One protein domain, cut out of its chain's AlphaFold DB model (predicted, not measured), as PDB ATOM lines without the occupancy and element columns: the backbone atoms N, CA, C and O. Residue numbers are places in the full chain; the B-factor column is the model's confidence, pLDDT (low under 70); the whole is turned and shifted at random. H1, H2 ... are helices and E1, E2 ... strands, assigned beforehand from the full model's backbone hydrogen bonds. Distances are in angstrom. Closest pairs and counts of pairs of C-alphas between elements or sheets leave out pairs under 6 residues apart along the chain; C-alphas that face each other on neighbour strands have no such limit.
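This is residues 5 to 54 and 70 to 148 of the 155 residues of the protein "VOC domain-containing protein" of Enterococcus saccharolyticus subsp. saccharolyticus ATCC 43076 (UniProt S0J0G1). Two halves of like build sit side by side along the longest axis, each a four-stranded sheet with one helix packed on a face: H1 on the sheet E1 E4 E3 E2, and H2 on the smaller sheet E5 E8 E7 E6. A long low-confidence stretch, residues 118 to 143, swings wide past the helices from E7 to E8, the strand that fills the second sheet between E5 and E7. The printed part has 129 residues with two named helices and eight named strands, in the order E1 H1 E2 E3 E4 E5 H2 E6 E7 E8, and the class is mixed, helices and strands. Both sheets are mixed, and their orders are E1 E4 E3 E2 and E5 E8 E7 E6. The whole is compact, with a radius of gyration of the C-alphas of 15.0 A, and spans 43 by 32 by 29 A.

In the first sheet, E1 is residues 5 to 9, with C-alpha 5 at (-57.905, 9.237, 24.863). E4, residues 45 to 51, is the longest strand by residues and measures 20.3 A from first to last C-alpha. E3, residues 37 to 42, measures 17.1 A, and E2, residues 29 to 34, measures 15.3 A. H1, residues 12 to 25, is 19.6 A long and begins with C-alpha 12 at (-60.611, 8.324, 9.554). In the second sheet, E5 is residues 71 to 74, E8 residues 144 to 147, E7 residues 113 to 117 and E6 residues 93 to 95. H2, residues 78 to 90, is 18.6 A long. E8 ends with C-alpha 147 at (-46.612, 13.050, 17.637).

E1 and E4 are parallel at 20 degrees, with N 7 and O 48 at 2.8 A. E4 and E3, a hairpin, are antiparallel at 164 degrees, with N 42 and O 45 at 2.8 A. E3 and E2, also a hairpin, are antiparallel at 161 degrees, with N 31 and O 39 at 2.8 A. E2, E3 and E4 form a meander, each strand the antiparallel neighbour of the one before. H1 is on this sheet at a height over the sheet of 9.1 A, making two layers, and lies over E3 and, only just, E4, on which 3 of its C-alphas fall. It runs along the strands, at 11 degrees to E3 on the local plane; its closest C-alphas to E4 are those of Leu 12 and Gln 51, 5.3 A. H1 and H2 are close but not clearly touching, the closest C-alphas being those of Glu 25 and Leu 84, 7.8 A; they run opposite ways at a shallow tilt of 33 degrees, only just short of steep. H2 is on the second sheet at a height over the sheet of 9.4 A, again two layers, along the strands at 8 degrees to E8 on the local plane. E5 and E8 are antiparallel at 147 degrees, with N 73 and O 145 at 2.7 A. E8 and E7 are parallel at 28 degrees, with N 114 and O 146 at 3.3 A. E7 and E6, a hairpin, are antiparallel at 150 degrees, with N 94 and O 116 at 2.9 A. E1, H1, E2 and E5, H2, E6 are split strand-helix-strand units, each with a helix between two strands of one sheet that are not neighbours, E4 and E3 lying between E1 and E2 in the first sheet and E8 and E7 between E5 and E6 in the second, and each has a right-handed crossover. Every O i to N i+4 pair is within hydrogen-bond range in H2, and 9 of 10 are in H1.

The two C-alphas farthest apart are those of Ala 54 and Ser 140, 44.5 A. Residues 55 to 69 are not printed, and C-alphas 54 and 70 are 23.8 A apart across the cut. The links E6 to E7, 17 residues, and E7 to E8, 26 residues, are long. The mean pLDDT of the printed part is 79.3, and residues 117 to 148 are under 70.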
ATOM      1  N   ILE A   5     -57.787   7.938  25.525       95.94
ATOM      2  CA  ILE A   5     -57.905   9.237  24.863       95.94
ATOM      3  C   ILE A   5     -58.727   9.021  23.595       95.94
ATOM      4  O   ILE A   5     -58.332   8.225  22.748       95.94
ATOM      5  N   GLU A   6     -59.849   9.723  23.458       96.94
ATOM      6  CA  GLU A   6     -60.671   9.708  22.244       96.94
ATOM      7  C   GLU A   6     -60.503  11.008  21.462       96.94
ATOM      8  O   GLU A   6     -60.517  12.102  22.030       96.94
ATOM      9  N   LEU A   7     -60.314  10.877  20.150       95.44
ATOM     10  CA  LEU A   7     -59.984  11.970  19.253       95.44
ATOM     11  C   LEU A   7     -60.861  11.922  18.009       95.44
ATOM     12  O   LEU A   7     -60.853  10.947  17.256       95.44
ATOM     13  N   TYR A   8     -61.564  13.020  17.759       94.75
ATOM     14  CA  TYR A   8     -62.288  13.203  16.510       94.75
ATOM     15  C   TYR A   8     -61.326  13.604  15.396       94.75
ATOM     16  O   TYR A   8     -60.525  14.529  15.551       94.75
ATOM     17  N   VAL A   9     -61.420  12.917  14.260       92.88
ATOM     18  CA  VAL A   9     -60.573  13.134  13.086       92.88
ATOM     19  C   VAL A   9     -61.408  13.490  11.868       92.88
ATOM     20  O   VAL A   9     -62.529  13.017  11.682       92.88
ATOM     21  N   SER A  10     -60.853  14.343  11.017       90.56
ATOM     22  CA  SER A  10     -61.493  14.825   9.791       90.56
ATOM     23  C   SER A  10     -61.575  13.767   8.691       90.56
ATOM     24  O   SER A  10     -62.532  13.798   7.908       90.56
ATOM     25  N   ASN A  11     -60.616  12.835   8.662       90.25
ATOM     26  CA  ASN A  11     -60.560  11.700   7.747       90.25
ATOM     27  C   ASN A  11     -60.031  10.449   8.468       90.25
ATOM     28  O   ASN A  11     -58.824  10.281   8.684       90.25
ATOM     29  N   LEU A  12     -60.945   9.552   8.837       92.19
ATOM     30  CA  LEU A  12     -60.611   8.324   9.554       92.19
ATOM     31  C   LEU A  12     -59.741   7.365   8.731       92.19
ATOM     32  O   LEU A  12     -58.865   6.719   9.297       92.19
ATOM     33  N   ALA A  13     -59.930   7.289   7.411       90.50
ATOM     34  CA  ALA A  13     -59.145   6.395   6.560       90.50
ATOM     35  C   ALA A  13     -57.665   6.813   6.523       90.50
ATOM     36  O   ALA A  13     -56.781   5.982   6.727       90.50
ATOM     37  N   GLN A  14     -57.396   8.111   6.359       87.06
ATOM     38  CA  GLN A  14     -56.031   8.650   6.397       87.06
ATOM     39  C   GLN A  14     -55.407   8.536   7.789       87.06
ATOM     40  O   GLN A  14     -54.241   8.165   7.927       87.06
ATOM     41  N   THR A  15     -56.203   8.803   8.828       90.56
ATOM     42  CA  THR A  15     -55.792   8.611  10.226       90.56
ATOM     43  C   THR A  15     -55.362   7.169  10.463       90.56
ATOM     44  O   THR A  15     -54.285   6.935  11.008       90.56
ATOM     45  N   LYS A  16     -56.166   6.199  10.013       91.19
ATOM     46  CA  LYS A  16     -55.865   4.774  10.133       91.19
ATOM     47  C   LYS A  16     -54.567   4.417   9.413       91.19
ATOM     48  O   LYS A  16     -53.706   3.805  10.024       91.19
ATOM     49  N   GLN A  17     -54.377   4.858   8.170       87.88
ATOM     50  CA  GLN A  17     -53.151   4.571   7.418       87.88
ATOM     51  C   GLN A  17     -51.882   5.051   8.138       87.88
ATOM     52  O   GLN A  17     -50.879   4.341   8.169       87.88
ATOM     53  N   PHE A  18     -51.923   6.239   8.743       87.81
ATOM     54  CA  PHE A  18     -50.795   6.763   9.509       87.81
ATOM     55  C   PHE A  18     -50.588   6.012  10.834       87.81
ATOM     56  O   PHE A  18     -49.467   5.604  11.152       87.81
ATOM     57  N   TYR A  19     -51.660   5.828  11.609       91.19
ATOM     58  CA  TYR A  19     -51.572   5.274  12.957       91.19
ATOM     59  C   TYR A  19     -51.410   3.757  12.998       91.19
ATOM     60  O   TYR A  19     -50.726   3.291  13.900       91.19
ATOM     61  N   ASP A  20     -51.907   3.001  12.016       91.75
ATOM     62  CA  ASP A  20     -51.620   1.564  11.887       91.75
ATOM     63  C   ASP A  20     -50.107   1.322  11.845       91.75
ATOM     64  O   ASP A  20     -49.584   0.465  12.551       91.75
ATOM     65  N   PHE A  21     -49.389   2.118  11.046       90.50
ATOM     66  CA  PHE A  21     -47.935   2.039  10.957       90.50
ATOM     67  C   PHE A  21     -47.266   2.504  12.255       90.50
ATOM     68  O   PHE A  21     -46.472   1.771  12.842       90.50
ATOM     69  N   LEU A  22     -47.571   3.725  12.707       91.19
ATOM     70  CA  LEU A  22     -46.881   4.320  13.852       91.19
ATOM     71  C   LEU A  22     -47.108   3.514  15.134       91.19
ATOM     72  O   LEU A  22     -46.165   3.258  15.878       91.19
ATOM     73  N   PHE A  23     -48.350   3.123  15.408       93.19
ATOM     74  CA  PHE A  23     -48.690   2.409  16.630       93.19
ATOM     75  C   PHE A  23     -48.191   0.967  16.613       93.19
ATOM     76  O   PHE A  23     -47.771   0.498  17.665       93.19
ATOM     77  N   ALA A  24     -48.089   0.315  15.449       91.81
ATOM     78  CA  ALA A  24     -47.398  -0.970  15.349       91.81
ATOM     79  C   ALA A  24     -45.902  -0.857  15.707       91.81
ATOM     80  O   ALA A  24     -45.397  -1.679  16.469       91.81
ATOM     81  N   GLU A  25     -45.192   0.180  15.236       89.94
ATOM     82  CA  GLU A  25     -43.778   0.412  15.612       89.94
ATOM     83  C   GLU A  25     -43.599   0.759  17.102       89.94
ATOM     84  O   GLU A  25     -42.507   0.598  17.652       89.94
ATOM     85  N   LEU A  26     -44.661   1.241  17.755       91.19
ATOM     86  CA  LEU A  26     -44.714   1.527  19.191       91.19
ATOM     87  C   LEU A  26     -45.291   0.362  20.020       91.19
ATOM     88  O   LEU A  26     -45.419   0.491  21.234       91.19
ATOM     89  N   GLY A  27     -45.623  -0.772  19.390       91.50
ATOM     90  CA  GLY A  27     -46.090  -1.987  20.067       91.50
ATOM     91  C   GLY A  27     -47.580  -2.024  20.421       91.50
ATOM     92  O   GLY A  27     -48.006  -2.931  21.132       91.50
ATOM     93  N   ALA A  28     -48.382  -1.077  19.936       93.31
ATOM     94  CA  ALA A  28     -49.831  -1.118  20.085       93.31
ATOM     95  C   ALA A  28     -50.489  -2.069  19.076       93.31
ATOM     96  O   ALA A  28     -50.003  -2.281  17.963       93.31
ATOM     97  N   VAL A  29     -51.645  -2.600  19.463       94.25
ATOM     98  CA  VAL A  29     -52.483  -3.469  18.625       94.25
ATOM     99  C   VAL A  29     -53.850  -2.838  18.398       94.25
ATOM    100  O   VAL A  29     -54.345  -2.100  19.250       94.25
ATOM    101  N   VAL A  30     -54.484  -3.134  17.262       96.81
ATOM    102  CA  VAL A  30     -55.892  -2.765  17.047       96.81
ATOM    103  C   VAL A  30     -56.754  -3.518  18.061       96.81
ATOM    104  O   VAL A  30     -56.654  -4.740  18.167       96.81
ATOM    105  N   TYR A  31     -57.596  -2.792  18.796       96.38
ATOM    106  CA  TYR A  31     -58.473  -3.348  19.824       96.38
ATOM    107  C   TYR A  31     -59.916  -3.486  19.330       96.38
ATOM    108  O   TYR A  31     -60.475  -4.581  19.344       96.38
ATOM    109  N   GLN A  32     -60.524  -2.399  18.851       97.12
ATOM    110  CA  GLN A  32     -61.882  -2.402  18.298       97.12
ATOM    111  C   GLN A  32     -61.949  -1.593  17.006       97.12
ATOM    112  O   GLN A  32     -61.224  -0.616  16.830       97.12
ATOM    113  N   GLN A  33     -62.863  -1.980  16.116       97.44
ATOM    114  CA  GLN A  33     -63.121  -1.276  14.866       97.44
ATOM    115  C   GLN A  33     -64.618  -1.286  14.541       97.44
ATOM    116  O   GLN A  33     -65.294  -2.303  14.696       97.44
ATOM    117  N   TRP A  34     -65.132  -0.146  14.088       98.12
ATOM    118  CA  TRP A  34     -66.520   0.049  13.664       98.12
ATOM    119  C   TRP A  34     -66.569   1.048  12.492       98.12
ATOM    120  O   TRP A  34     -65.544   1.650  12.171       98.12
ATOM    121  N   PRO A  35     -67.725   1.255  11.826       97.44
ATOM    122  CA  PRO A  35     -67.778   2.063  10.601       97.44
ATOM    123  C   PRO A  35     -67.198   3.479  10.727       97.44
ATOM    124  O   PRO A  35     -66.607   3.983   9.778       97.44
ATOM    125  N   ASN A  36     -67.328   4.092  11.906       97.38
ATOM    126  CA  ASN A  36     -66.912   5.471  12.163       97.38
ATOM    127  C   ASN A  36     -65.781   5.580  13.193       97.38
ATOM    128  O   ASN A  36     -65.545   6.676  13.699       97.38
ATOM    129  N   GLY A  37     -65.083   4.492  13.525       97.75
ATOM    130  CA  GLY A  37     -63.964   4.595  14.454       97.75
ATOM    131  C   GLY A  37     -63.130   3.337  14.634       97.75
ATOM    132  O   GLY A  37     -63.445   2.251  14.144       97.75
ATOM    133  N   ILE A  38     -62.008   3.530  15.314       98.19
ATOM    134  CA  ILE A  38     -60.999   2.511  15.590       98.19
ATOM    135  C   ILE A  38     -60.314   2.825  16.917       98.19
ATOM    136  O   ILE A  38     -60.104   3.993  17.248       98.19
ATOM    137  N   SER A  39     -59.934   1.795  17.664       97.75
ATOM    138  CA  SER A  39     -59.131   1.932  18.875       97.75
ATOM    139  C   SER A  39     -57.866   1.084  18.819       97.75
ATOM    140  O   SER A  39     -57.857  -0.018  18.267       97.75
ATOM    141  N   TYR A  40     -56.796   1.610  19.411       96.81
ATOM    142  CA  TYR A  40     -55.498   0.955  19.537       96.81
ATOM    143  C   TYR A  40     -55.122   0.852  21.005       96.81
ATOM    144  O   TYR A  40     -55.236   1.840  21.727       96.81
ATOM    145  N   GLN A  41     -54.664  -0.318  21.433       95.25
ATOM    146  CA  GLN A  41     -54.332  -0.610  22.821       95.25
ATOM    147  C   GLN A  41     -52.818  -0.716  23.022       95.25
ATOM    148  O   GLN A  41     -52.148  -1.492  22.338       95.25
ATOM    149  N   PHE A  42     -52.314   0.039  23.997       91.56
ATOM    150  CA  PHE A  42     -50.971  -0.034  24.564       91.56
ATOM    151  C   PHE A  42     -51.087  -0.687  25.940       91.56
ATOM    152  O   PHE A  42     -51.468  -0.019  26.892       91.56
ATOM    153  N   GLU A  43     -50.814  -1.988  26.043       87.94
ATOM    154  CA  GLU A  43     -51.022  -2.783  27.266       87.94
ATOM    155  C   GLU A  43     -52.437  -2.650  27.873       87.94
ATOM    156  O   GLU A  43     -53.298  -3.494  27.619       87.94
ATOM    157  N   LYS A  44     -52.699  -1.613  28.679       87.69
ATOM    158  CA  LYS A  44     -53.969  -1.362  29.380       87.69
ATOM    159  C   LYS A  44     -54.659  -0.065  28.955       87.69
ATOM    160  O   LYS A  44     -55.859   0.070  29.188       87.69
ATOM    161  N   GLU A  45     -53.938   0.868  28.348       92.56
ATOM    162  CA  GLU A  45     -54.458   2.136  27.850       92.56
ATOM    163  C   GLU A  45     -54.812   2.039  26.369       92.56
ATOM    164  O   GLU A  45     -54.215   1.262  25.624       92.56
ATOM    165  N   TYR A  46     -55.766   2.844  25.905       93.62
ATOM    166  CA  TYR A  46     -56.099   2.870  24.484       93.62
ATOM    167  C   TYR A  46     -56.351   4.271  23.930       93.62
ATOM    168  O   TYR A  46     -56.828   5.177  24.614       93.62
ATOM    169  N   ILE A  47     -56.007   4.449  22.657       96.06
ATOM    170  CA  ILE A  47     -56.291   5.652  21.878       96.06
ATOM    171  C   ILE A  47     -57.388   5.311  20.884       96.06
ATOM    172  O   ILE A  47     -57.293   4.318  20.165       96.06
ATOM    173  N   VAL A  48     -58.423   6.140  20.850       97.50
ATOM    174  CA  VAL A  48     -59.594   5.981  19.994       97.50
ATOM    175  C   VAL A  48     -59.630   7.114  18.978       97.50
ATOM    176  O   VAL A  48     -59.517   8.281  19.351       97.50
ATOM    177  N   PHE A  49     -59.821   6.782  17.703       97.19
ATOM    178  CA  PHE A  49     -60.131   7.757  16.663       97.19
ATOM    179  C   PHE A  49     -61.557   7.571  16.171       97.19
ATOM    180  O   PHE A  49     -61.961   6.459  15.827       97.19
ATOM    181  N   VAL A  50     -62.293   8.677  16.094       97.44
ATOM    182  CA  VAL A  50     -63.683   8.722  15.634       97.44
ATOM    183  C   VAL A  50     -63.790   9.694  14.465       97.44
ATOM    184  O   VAL A  50     -63.268  10.805  14.520       97.44
ATOM    185  N   GLN A  51     -64.458   9.298  13.386       96.50
ATOM    186  CA  GLN A  51     -64.754  10.207  12.281       96.50
ATOM    187  C   GLN A  51     -65.666  11.335  12.781       96.50
ATOM    188  O   GLN A  51     -66.762  11.076  13.273       96.50
ATOM    189  N   VAL A  52     -65.237  12.589  12.624       95.06
ATOM    190  CA  VAL A  52     -66.076  13.746  12.961       95.06
ATOM    191  C   VAL A  52     -67.309  13.794  12.063       95.06
ATOM    192  O   VAL A  52     -67.210  13.597  10.846       95.06
ATOM    193  N   GLU A  53     -68.467  14.079  12.657       96.25
ATOM    194  CA  GLU A  53     -69.695  14.325  11.907       96.25
ATOM    195  C   GLU A  53     -69.600  15.637  11.119       96.25
ATOM    196  O   GLU A  53     -68.935  16.595  11.527       96.25
ATOM    197  N   ALA A  54     -70.313  15.713   9.993       94.44
ATOM    198  CA  ALA A  54     -70.244  16.857   9.085       94.44
ATOM    199  C   ALA A  54     -70.569  18.199   9.770       94.44
ATOM    200  O   ALA A  54     -69.925  19.204   9.470       94.44
ATOM    201  N   HIS A  70     -50.419  18.236  21.442       88.12
ATOM    202  CA  HIS A  70     -49.642  17.089  20.977       88.12
ATOM    203  C   HIS A  70     -49.801  15.899  21.929       88.12
ATOM    204  O   HIS A  70     -50.203  16.071  23.079       88.12
ATOM    205  N   LEU A  71     -49.438  14.710  21.451       90.31
ATOM    206  CA  LEU A  71     -49.223  13.523  22.272       90.31
ATOM    207  C   LEU A  71     -47.740  13.163  22.249       90.31
ATOM    208  O   LEU A  71     -47.056  13.380  21.248       90.31
ATOM    209  N   ALA A  72     -47.240  12.620  23.351       90.12
ATOM    210  CA  ALA A  72     -45.879  12.120  23.442       90.12
ATOM    211  C   ALA A  72     -45.890  10.666  23.915       90.12
ATOM    212  O   ALA A  72     -46.593  10.326  24.863       90.12
ATOM    213  N   PHE A  73     -45.110   9.824  23.247       89.12
ATOM    214  CA  PHE A  73     -45.007   8.391  23.476       89.12
ATOM    215  C   PHE A  73     -43.608   8.063  23.964       89.12
ATOM    216  O   PHE A  73     -42.627   8.597  23.454       89.12
ATOM    217  N   GLN A  74     -43.501   7.182  24.949       87.31
ATOM    218  CA  GLN A  74     -42.198   6.670  25.344       87.31
ATOM    219  C   GLN A  74     -41.688   5.669  24.308       87.31
ATOM    220  O   GLN A  74     -42.463   4.938  23.695       87.31
ATOM    221  N   VAL A  75     -40.374   5.652  24.129       87.12
ATOM    222  CA  VAL A  75     -39.655   4.696  23.284       87.12
ATOM    223  C   VAL A  75     -38.488   4.118  24.079       87.12
ATOM    224  O   VAL A  75     -38.005   4.755  25.016       87.12
ATOM    225  N   ALA A  76     -38.034   2.921  23.717       86.56
ATOM    226  CA  ALA A  76     -37.002   2.193  24.450       86.56
ATOM    227  C   ALA A  76     -35.673   2.968  24.491       86.56
ATOM    228  O   ALA A  76     -35.032   3.105  25.537       86.56
ATOM    229  N   ASP A  77     -35.248   3.519  23.352       86.31
ATOM    230  CA  ASP A  77     -33.953   4.174  23.238       86.31
ATOM    231  C   ASP A  77     -33.875   5.229  22.121       86.31
ATOM    232  O   ASP A  77     -34.854   5.541  21.444       86.31
ATOM    233  N   GLN A  78     -32.696   5.852  21.994       91.69
ATOM    234  CA  GLN A  78     -32.449   6.891  20.987       91.69
ATOM    235  C   GLN A  78     -32.439   6.294  19.574       91.69
ATOM    236  O   GLN A  78     -32.877   6.945  18.632       91.69
ATOM    237  N   GLN A  79     -32.015   5.037  19.438       93.38
ATOM    238  CA  GLN A  79     -32.013   4.316  18.173       93.38
ATOM    239  C   GLN A  79     -33.442   4.115  17.650       93.38
ATOM    240  O   GLN A  79     -33.674   4.271  16.452       93.38
ATOM    241  N   GLN A  80     -34.416   3.850  18.528       91.62
ATOM    242  CA  GLN A  80     -35.828   3.787  18.151       91.62
ATOM    243  C   GLN A  80     -36.349   5.154  17.679       91.62
ATOM    244  O   GLN A  80     -37.101   5.202  16.705       91.62
ATOM    245  N   VAL A  81     -35.919   6.267  18.295       92.12
ATOM    246  CA  VAL A  81     -36.253   7.626  17.815       92.12
ATOM    247  C   VAL A  81     -35.714   7.851  16.398       92.12
ATOM    248  O   VAL A  81     -36.477   8.237  15.510       92.12
ATOM    249  N   ASP A  82     -34.431   7.564  16.163       93.81
ATOM    250  CA  ASP A  82     -33.785   7.721  14.852       93.81
ATOM    251  C   ASP A  82     -34.433   6.840  13.773       93.81
ATOM    252  O   ASP A  82     -34.643   7.266  12.631       93.81
ATOM    253  N   HIS A  83     -34.796   5.611  14.138       94.25
ATOM    254  CA  HIS A  83     -35.480   4.666  13.260       94.25
ATOM    255  C   HIS A  83     -36.879   5.152  12.868       94.25
ATOM    256  O   HIS A  83     -37.212   5.167  11.678       94.25
ATOM    257  N   LEU A  84     -37.676   5.610  13.841       92.75
ATOM    258  CA  LEU A  84     -38.989   6.208  13.587       92.75
ATOM    259  C   LEU A  84     -38.858   7.443  12.696       92.75
ATOM    260  O   LEU A  84     -39.598   7.564  11.717       92.75
ATOM    261  N   ARG A  85     -37.880   8.315  12.968       93.44
ATOM    262  CA  ARG A  85     -37.593   9.494  12.143       93.44
ATOM    263  C   ARG A  85     -37.346   9.117  10.694       93.44
ATOM    264  O   ARG A  85     -38.035   9.623   9.810       93.44
ATOM    265  N   LYS A  86     -36.436   8.177  10.438       94.38
ATOM    266  CA  LYS A  86     -36.147   7.703   9.079       94.38
ATOM    267  C   LYS A  86     -37.404   7.168   8.386       94.38
ATOM    268  O   LYS A  86     -37.721   7.605   7.282       94.38
ATOM    269  N   LYS A  87     -38.137   6.247   9.025       92.69
ATOM    270  CA  LYS A  87     -39.320   5.610   8.422       92.69
ATOM    271  C   LYS A  87     -40.454   6.595   8.140       92.69
ATOM    272  O   LYS A  87     -41.128   6.444   7.119       92.69
ATOM    273  N   LEU A  88     -40.678   7.560   9.030       90.06
ATOM    274  CA  LEU A  88     -41.718   8.578   8.889       90.06
ATOM    275  C   LEU A  88     -41.343   9.598   7.804       90.06
ATOM    276  O   LEU A  88     -42.177   9.910   6.956       90.06
ATOM    277  N   LEU A  89     -40.084  10.045   7.746       89.88
ATOM    278  CA  LEU A  89     -39.612  10.945   6.687       89.88
ATOM    279  C   LEU A  89     -39.717  10.307   5.292       89.88
ATOM    280  O   LEU A  89     -40.191  10.956   4.363       89.88
ATOM    281  N   THR A  90     -39.366   9.023   5.137       89.12
ATOM    282  CA  THR A  90     -39.550   8.293   3.863       89.12
ATOM    283  C   THR A  90     -41.022   8.194   3.450       89.12
ATOM    284  O   THR A  90     -41.323   8.132   2.264       89.12
ATOM    285  N   ARG A  91     -41.944   8.233   4.415       85.81
ATOM    286  CA  ARG A  91     -43.396   8.246   4.194       85.81
ATOM    287  C   ARG A  91     -43.959   9.651   3.942       85.81
ATOM    288  O   ARG A  91     -45.170   9.817   3.912       85.81
ATOM    289  N   GLY A  92     -43.120  10.678   3.803       84.44
ATOM    290  CA  GLY A  92     -43.577  12.049   3.554       84.44
ATOM    291  C   GLY A  92     -44.153  12.758   4.786       84.44
ATOM    292  O   GLY A  92     -44.843  13.775   4.652       84.44
ATOM    293  N   VAL A  93     -43.881  12.253   5.994       86.06
ATOM    294  CA  VAL A  93     -44.247  12.935   7.243       86.06
ATOM    295  C   VAL A  93     -43.404  14.197   7.396       86.06
ATOM    296  O   VAL A  93     -42.194  14.180   7.188       86.06
ATOM    297  N   SER A  94     -44.037  15.311   7.768       85.94
ATOM    298  CA  SER A  94     -43.326  16.571   8.000       85.94
ATOM    299  C   SER A  94     -42.761  16.625   9.416       85.94
ATOM    300  O   SER A  94     -43.514  16.623  10.396       85.94
ATOM    301  N   GLU A  95     -41.436  16.711   9.495       89.12
ATOM    302  CA  GLU A  95     -40.684  16.983  10.718       89.12
ATOM    303  C   GLU A  95     -40.857  18.440  11.164       89.12
ATOM    304  O   GLU A  95     -40.874  19.370  10.354       89.12
ATOM    305  N   LEU A  96     -40.971  18.636  12.474       86.88
ATOM    306  CA  LEU A  96     -40.882  19.937  13.119       86.88
ATOM    307  C   LEU A  96     -39.486  20.130  13.710       86.88
ATOM    308  O   LEU A  96     -38.928  19.211  14.299       86.88
ATOM    309  N   TYR A  97     -38.984  21.365  13.634       90.88
ATOM    310  CA  TYR A  97     -37.725  21.773  14.271       90.88
ATOM    311  C   TYR A  97     -36.506  20.958  13.804       90.88
ATOM    312  O   TYR A  97     -35.629  20.658  14.609       90.88
ATOM    313  N   ALA A  98     -36.443  20.614  12.511       92.19
ATOM    314  CA  ALA A  98     -35.383  19.773  11.947       92.19
ATOM    315  C   ALA A  98     -33.965  20.288  12.269       92.19
ATOM    316  O   ALA A  98     -33.093  19.499  12.621       92.19
ATOM    317  N   ASP A  99     -33.763  21.610  12.249       95.25
ATOM    318  CA  ASP A  99     -32.476  22.252  12.566       95.25
ATOM    319  C   ASP A  99     -32.043  22.076  14.033       95.25
ATOM    320  O   ASP A  99     -30.876  22.261  14.369       95.25
ATOM    321  N   ALA A 100     -32.984  21.731  14.914       91.69
ATOM    322  CA  ALA A 100     -32.763  21.499  16.337       91.69
ATOM    323  C   ALA A 100     -32.872  20.014  16.722       91.69
ATOM    324  O   ALA A 100     -32.799  19.688  17.908       91.69
ATOM    325  N   TYR A 101     -33.052  19.100  15.761       91.12
ATOM    326  CA  TYR A 101     -33.056  17.665  16.039       91.12
ATOM    327  C   TYR A 101     -31.690  17.211  16.594       91.12
ATOM    328  O   TYR A 101     -30.659  17.603  16.043       91.12
ATOM    329  N   PRO A 102     -31.634  16.362  17.644       93.00
ATOM    330  CA  PRO A 102     -32.742  15.739  18.380       93.00
ATOM    331  C   PRO A 102     -33.169  16.488  19.655       93.00
ATOM    332  O   PRO A 102     -33.934  15.947  20.445       93.00
ATOM    333  N   PHE A 103     -32.688  17.712  19.887       93.94
ATOM    334  CA  PHE A 103     -32.792  18.438  21.164       93.94
ATOM    335  C   PHE A 103     -33.721  19.659  21.123       93.94
ATOM    336  O   PHE A 103     -33.559  20.601  21.901       93.94
ATOM    337  N   ALA A 104     -34.735  19.646  20.254       88.75
ATOM    338  CA  ALA A 104     -35.716  20.731  20.147       88.75
ATOM    339  C   ALA A 104     -36.483  20.997  21.462       88.75
ATOM    340  O   ALA A 104     -36.964  22.108  21.679       88.75
ATOM    341  N   GLY A 105     -36.573  20.002  22.354       84.19
ATOM    342  CA  GLY A 105     -37.157  20.134  23.696       84.19
ATOM    343  C   GLY A 105     -36.166  20.537  24.800       84.19
ATOM    344  O   GLY A 105     -36.555  20.590  25.964       84.19
ATOM    345  N   GLY A 106     -34.898  20.795  24.465       86.75
ATOM    346  CA  GLY A 106     -33.816  21.106  25.405       86.75
ATOM    347  C   GLY A 106     -32.663  20.097  25.355       86.75
ATOM    348  O   GLY A 106     -32.806  18.983  24.856       86.75
ATOM    349  N   SER A 107     -31.505  20.472  25.912       89.25
ATOM    350  CA  SER A 107     -30.238  19.720  25.799       89.25
ATOM    351  C   SER A 107     -30.269  18.289  26.351       89.25
ATOM    352  O   SER A 107     -29.467  17.460  25.935       89.25
ATOM    353  N   ASN A 108     -31.199  17.986  27.259       87.31
ATOM    354  CA  ASN A 108     -31.373  16.658  27.853       87.31
ATOM    355  C   ASN A 108     -32.607  15.914  27.309       87.31
ATOM    356  O   ASN A 108     -33.007  14.899  27.877       87.31
ATOM    357  N   HIS A 109     -33.229  16.415  26.237       85.56
ATOM    358  CA  HIS A 109     -34.486  15.896  25.698       85.56
ATOM    359  C   HIS A 109     -34.304  15.410  24.263       85.56
ATOM    360  O   HIS A 109     -34.446  16.182  23.320       85.56
ATOM    361  N   TYR A 110     -33.968  14.128  24.111       91.19
ATOM    362  CA  TYR A 110     -33.794  13.494  22.803       91.19
ATOM    363  C   TYR A 110     -35.160  13.070  22.244       91.19
ATOM    364  O   TYR A 110     -35.752  12.107  22.739       91.19
ATOM    365  N   ALA A 111     -35.654  13.776  21.227       90.38
ATOM    366  CA  ALA A 111     -36.996  13.582  20.689       90.38
ATOM    367  C   ALA A 111     -37.107  13.910  19.196       90.38
ATOM    368  O   ALA A 111     -36.424  14.783  18.663       90.38
ATOM    369  N   PHE A 112     -38.060  13.245  18.548       91.94
ATOM    370  CA  PHE A 112     -38.504  13.551  17.194       91.94
ATOM    371  C   PHE A 112     -39.917  14.151  17.249       91.94
ATOM    372  O   PHE A 112     -40.790  13.605  17.929       91.94
ATOM    373  N   TYR A 113     -40.122  15.279  16.561       87.88
ATOM    374  CA  TYR A 113     -41.386  16.019  16.524       87.88
ATOM    375  C   TYR A 113     -41.957  16.014  15.106       87.88
ATOM    376  O   TYR A 113     -41.263  16.361  14.151       87.88
ATOM    377  N   VAL A 114     -43.242  15.682  14.962       87.69
ATOM    378  CA  VAL A 114     -43.935  15.626  13.660       87.69
ATOM    379  C   VAL A 114     -45.287  16.328  13.709       87.69
ATOM    380  O   VAL A 114     -45.896  16.385  14.775       87.69
ATOM    381  N   VAL A 115     -45.765  16.863  12.575       75.62
ATOM    382  CA  VAL A 115     -47.051  17.606  12.494       75.62
ATOM    383  C   VAL A 115     -47.972  17.223  11.343       75.62
ATOM    384  O   VAL A 115     -49.107  17.694  11.268       75.62
ATOM    385  N   ARG A 116     -47.504  16.405  10.406       70.31
ATOM    386  CA  ARG A 116     -48.263  16.115   9.192       70.31
ATOM    387  C   ARG A 116     -47.855  14.782   8.620       70.31
ATOM    388  O   ARG A 116     -46.666  14.503   8.546       70.31
ATOM    389  N   TYR A 117     -48.826  14.061   8.093       63.09
ATOM    390  CA  TYR A 117     -48.610  13.029   7.097       63.09
ATOM    391  C   TYR A 117     -49.233  13.516   5.786       63.09
ATOM    392  O   TYR A 117     -50.385  13.942   5.782       63.09
ATOM    393  N   LYS A 118     -48.458  13.552   4.699       54.62
ATOM    394  CA  LYS A 118     -49.024  13.660   3.351       54.62
ATOM    395  C   LYS A 118     -49.119  12.245   2.814       54.62
ATOM    396  O   LYS A 118     -48.095  11.568   2.760       54.62
ATOM    397  N   LEU A 119     -50.310  11.824   2.395       51.25
ATOM    398  CA  LEU A 119     -50.399  10.671   1.511       51.25
ATOM    399  C   LEU A 119     -49.565  10.979   0.269       51.25
ATOM    400  O   LEU A 119     -49.784  11.995  -0.389       51.25
ATOM    401  N   LEU A 120     -48.562  10.149   0.001       51.56
ATOM    402  CA  LEU A 120     -47.925  10.124  -1.306       51.56
ATOM    403  C   LEU A 120     -48.916   9.418  -2.235       51.56
ATOM    404  O   LEU A 120     -49.399   8.344  -1.884       51.56
ATOM    405  N   ASP A 121     -49.223  10.008  -3.388       40.94
ATOM    406  CA  ASP A 121     -50.277   9.558  -4.317       40.94
ATOM    407  C   ASP A 121     -50.074   8.134  -4.906       40.94
ATOM    408  O   ASP A 121     -50.851   7.712  -5.754       40.94
ATOM    409  N   ASN A 122     -49.058   7.379  -4.464       41.56
ATOM    410  CA  ASN A 122     -48.579   6.135  -5.084       41.56
ATOM    411  C   ASN A 122     -48.329   4.972  -4.097       41.56
ATOM    412  O   ASN A 122     -47.479   4.129  -4.377       41.56
ATOM    413  N   ASP A 123     -48.968   4.932  -2.924       46.41
ATOM    414  CA  ASP A 123     -48.803   3.785  -2.014       46.41
ATOM    415  C   ASP A 123     -50.029   2.862  -2.109       46.41
ATOM    416  O   ASP A 123     -51.091   3.156  -1.557       46.41
ATOM    417  N   ASP A 124     -49.882   1.756  -2.846       41.81
ATOM    418  CA  ASP A 124     -50.921   0.792  -3.256       41.81
ATOM    419  C   ASP A 124     -51.521  -0.040  -2.098       41.81
ATOM    420  O   ASP A 124     -51.893  -1.202  -2.265       41.81
ATOM    421  N   GLY A 125     -51.608   0.517  -0.888       43.78
ATOM    422  CA  GLY A 125     -52.365  -0.048   0.234       43.78
ATOM    423  C   GLY A 125     -51.886  -1.407   0.765       43.78
ATOM    424  O   GLY A 125     -52.520  -1.962   1.662       43.78
ATOM    425  N   ALA A 126     -50.779  -1.957   0.266       34.44
ATOM    426  CA  ALA A 126     -50.272  -3.256   0.688       34.44
ATOM    427  C   ALA A 126     -49.282  -3.106   1.853       34.44
ATOM    428  O   ALA A 126     -48.068  -3.062   1.658       34.44
ATOM    429  N   PHE A 127     -49.792  -3.069   3.087       43.19
ATOM    430  CA  PHE A 127     -48.957  -3.264   4.275       43.19
ATOM    431  C   PHE A 127     -49.097  -4.698   4.795       43.19
ATOM    432  O   PHE A 127     -50.172  -5.125   5.212       43.19
ATOM    433  N   SER A 128     -47.989  -5.441   4.774       29.33
ATOM    434  CA  SER A 128     -47.845  -6.715   5.479       29.33
ATOM    435  C   SER A 128     -47.233  -6.437   6.858       29.33
ATOM    436  O   SER A 128     -46.145  -5.862   6.913       29.33
ATOM    437  N   PRO A 129     -47.868  -6.837   7.977       30.89
ATOM    438  CA  PRO A 129     -47.404  -6.525   9.333       30.89
ATOM    439  C   PRO A 129     -46.190  -7.361   9.789       30.89
ATOM    440  O   PRO A 129     -45.919  -7.485  10.980       30.89
ATOM    441  N   ALA A 130     -45.437  -7.961   8.869       28.08
ATOM    442  CA  ALA A 130     -44.315  -8.818   9.218       28.08
ATOM    443  C   ALA A 130     -43.024  -8.004   9.366       28.08
ATOM    444  O   ALA A 130     -42.312  -7.792   8.390       28.08
ATOM    445  N   LEU A 131     -42.736  -7.567  10.595       28.81
ATOM    446  CA  LEU A 131     -41.411  -7.606  11.232       28.81
ATOM    447  C   LEU A 131     -41.571  -7.127  12.682       28.81
ATOM    448  O   LEU A 131     -41.518  -5.936  12.978       28.81
ATOM    449  N   PHE A 132     -41.798  -8.081  13.585       32.50
ATOM    450  CA  PHE A 132     -41.788  -7.850  15.025       32.50
ATOM    451  C   PHE A 132     -40.408  -7.335  15.448       32.50
ATOM    452  O   PHE A 132     -39.442  -8.097  15.485       32.50
ATOM    453  N   TYR A 133     -40.305  -6.046  15.772       33.69
ATOM    454  CA  TYR A 133     -39.134  -5.504  16.453       33.69
ATOM    455  C   TYR A 133     -39.328  -5.727  17.955       33.69
ATOM    456  O   TYR A 133     -39.979  -4.945  18.639       33.69
ATOM    457  N   GLN A 134     -38.832  -6.855  18.463       32.78
ATOM    458  CA  GLN A 134     -38.827  -7.139  19.896       32.78
ATOM    459  C   GLN A 134     -37.552  -6.559  20.508       32.78
ATOM    460  O   GLN A 134     -36.506  -7.202  20.501       32.78
ATOM    461  N   HIS A 135     -37.640  -5.342  21.042       39.12
ATOM    462  CA  HIS A 135     -36.692  -4.869  22.045       39.12
ATOM    463  C   HIS A 135     -37.441  -4.772  23.382       39.12
ATOM    464  O   HIS A 135     -38.526  -4.191  23.410       39.12
ATOM    465  N   PRO A 136     -36.930  -5.352  24.482       37.75
ATOM    466  CA  PRO A 136     -37.546  -5.175  25.790       37.75
ATOM    467  C   PRO A 136     -37.537  -3.686  26.163       37.75
ATOM    468  O   PRO A 136     -36.505  -3.021  26.052       37.75
ATOM    469  N   LEU A 137     -38.698  -3.168  26.572       41.94
ATOM    470  CA  LEU A 137     -38.868  -1.791  27.033       41.94
ATOM    471  C   LEU A 137     -38.069  -1.593  28.332       41.94
ATOM    472  O   LEU A 137     -38.406  -2.152  29.373       41.94
ATOM    473  N   ASP A 138     -36.994  -0.807  28.270       39.94
ATOM    474  CA  ASP A 138     -36.279  -0.321  29.452       39.94
ATOM    475  C   ASP A 138     -36.900   1.011  29.901       39.94
ATOM    476  O   ASP A 138     -36.687   2.061  29.296       39.94
ATOM    477  N   HIS A 139     -37.676   0.969  30.985       46.12
ATOM    478  CA  HIS A 139     -38.376   2.127  31.551       46.12
ATOM    479  C   HIS A 139     -37.456   3.134  32.278       46.12
ATOM    480  O   HIS A 139     -37.947   4.093  32.874       46.12
ATOM    481  N   SER A 140     -36.129   2.949  32.276       38.78
ATOM    482  CA  SER A 140     -35.214   3.723  33.127       38.78
ATOM    483  C   SER A 140     -34.767   5.088  32.582       38.78
ATOM    484  O   SER A 140     -34.011   5.786  33.265       38.78
ATOM    485  N   LYS A 141     -35.208   5.536  31.393       39.09
ATOM    486  CA  LYS A 141     -34.805   6.850  30.841       39.09
ATOM    487  C   LYS A 141     -35.957   7.587  30.154       39.09
ATOM    488  O   LYS A 141     -36.497   7.109  29.166       39.09
ATOM    489  N   ASN A 142     -36.267   8.796  30.636       39.59
ATOM    490  CA  ASN A 142     -37.216   9.742  30.031       39.59
ATOM    491  C   ASN A 142     -36.831  10.064  28.576       39.59
ATOM    492  O   ASN A 142     -35.998  10.936  28.332       39.59
ATOM    493  N   LYS A 143     -37.420   9.358  27.611       48.78
ATOM    494  CA  LYS A 143     -37.219   9.577  26.174       48.78
ATOM    495  C   LYS A 143     -38.584   9.558  25.503       48.78
ATOM    496  O   LYS A 143     -39.335   8.599  25.659       48.78
ATOM    497  N   LEU A 144     -38.928  10.654  24.837       50.84
ATOM    498  CA  LEU A 144     -40.280  10.925  24.360       50.84
ATOM    499  C   LEU A 144     -40.266  11.155  22.846       50.84
ATOM    500  O   LEU A 144     -39.534  11.995  22.335       50.84
ATOM    501  N   PHE A 145     -41.108  10.432  22.125       47.12
ATOM    502  CA  PHE A 145     -41.483  10.684  20.743       47.12
ATOM    503  C   PHE A 145     -42.743  11.552  20.732       47.12
ATOM    504  O   PHE A 145     -43.780  11.126  21.229       47.12
ATOM    505  N   HIS A 146     -42.683  12.766  20.185       53.06
ATOM    506  CA  HIS A 146     -43.833  13.672  20.167       53.06
ATOM    507  C   HIS A 146     -44.534  13.596  18.809       53.06
ATOM    508  O   HIS A 146     -44.035  14.088  17.796       53.06
ATOM    509  N   CYS A 147     -45.734  13.027  18.795       52.06
ATOM    510  CA  CYS A 147     -46.612  13.050  17.637       52.06
ATOM    511  C   CYS A 147     -47.657  14.150  17.820       52.06
ATOM    512  O   CYS A 147     -48.507  14.079  18.711       52.06
ATOM    513  N   VAL A 148     -47.642  15.159  16.954       50.62
ATOM    514  CA  VAL A 148     -48.826  16.002  16.776       50.62
ATOM    515  C   VAL A 148     -49.768  15.254  15.838       50.62
ATOM    516  O   VAL A 148     -49.329  14.670  14.847       50.62
TER     517      VAL A 148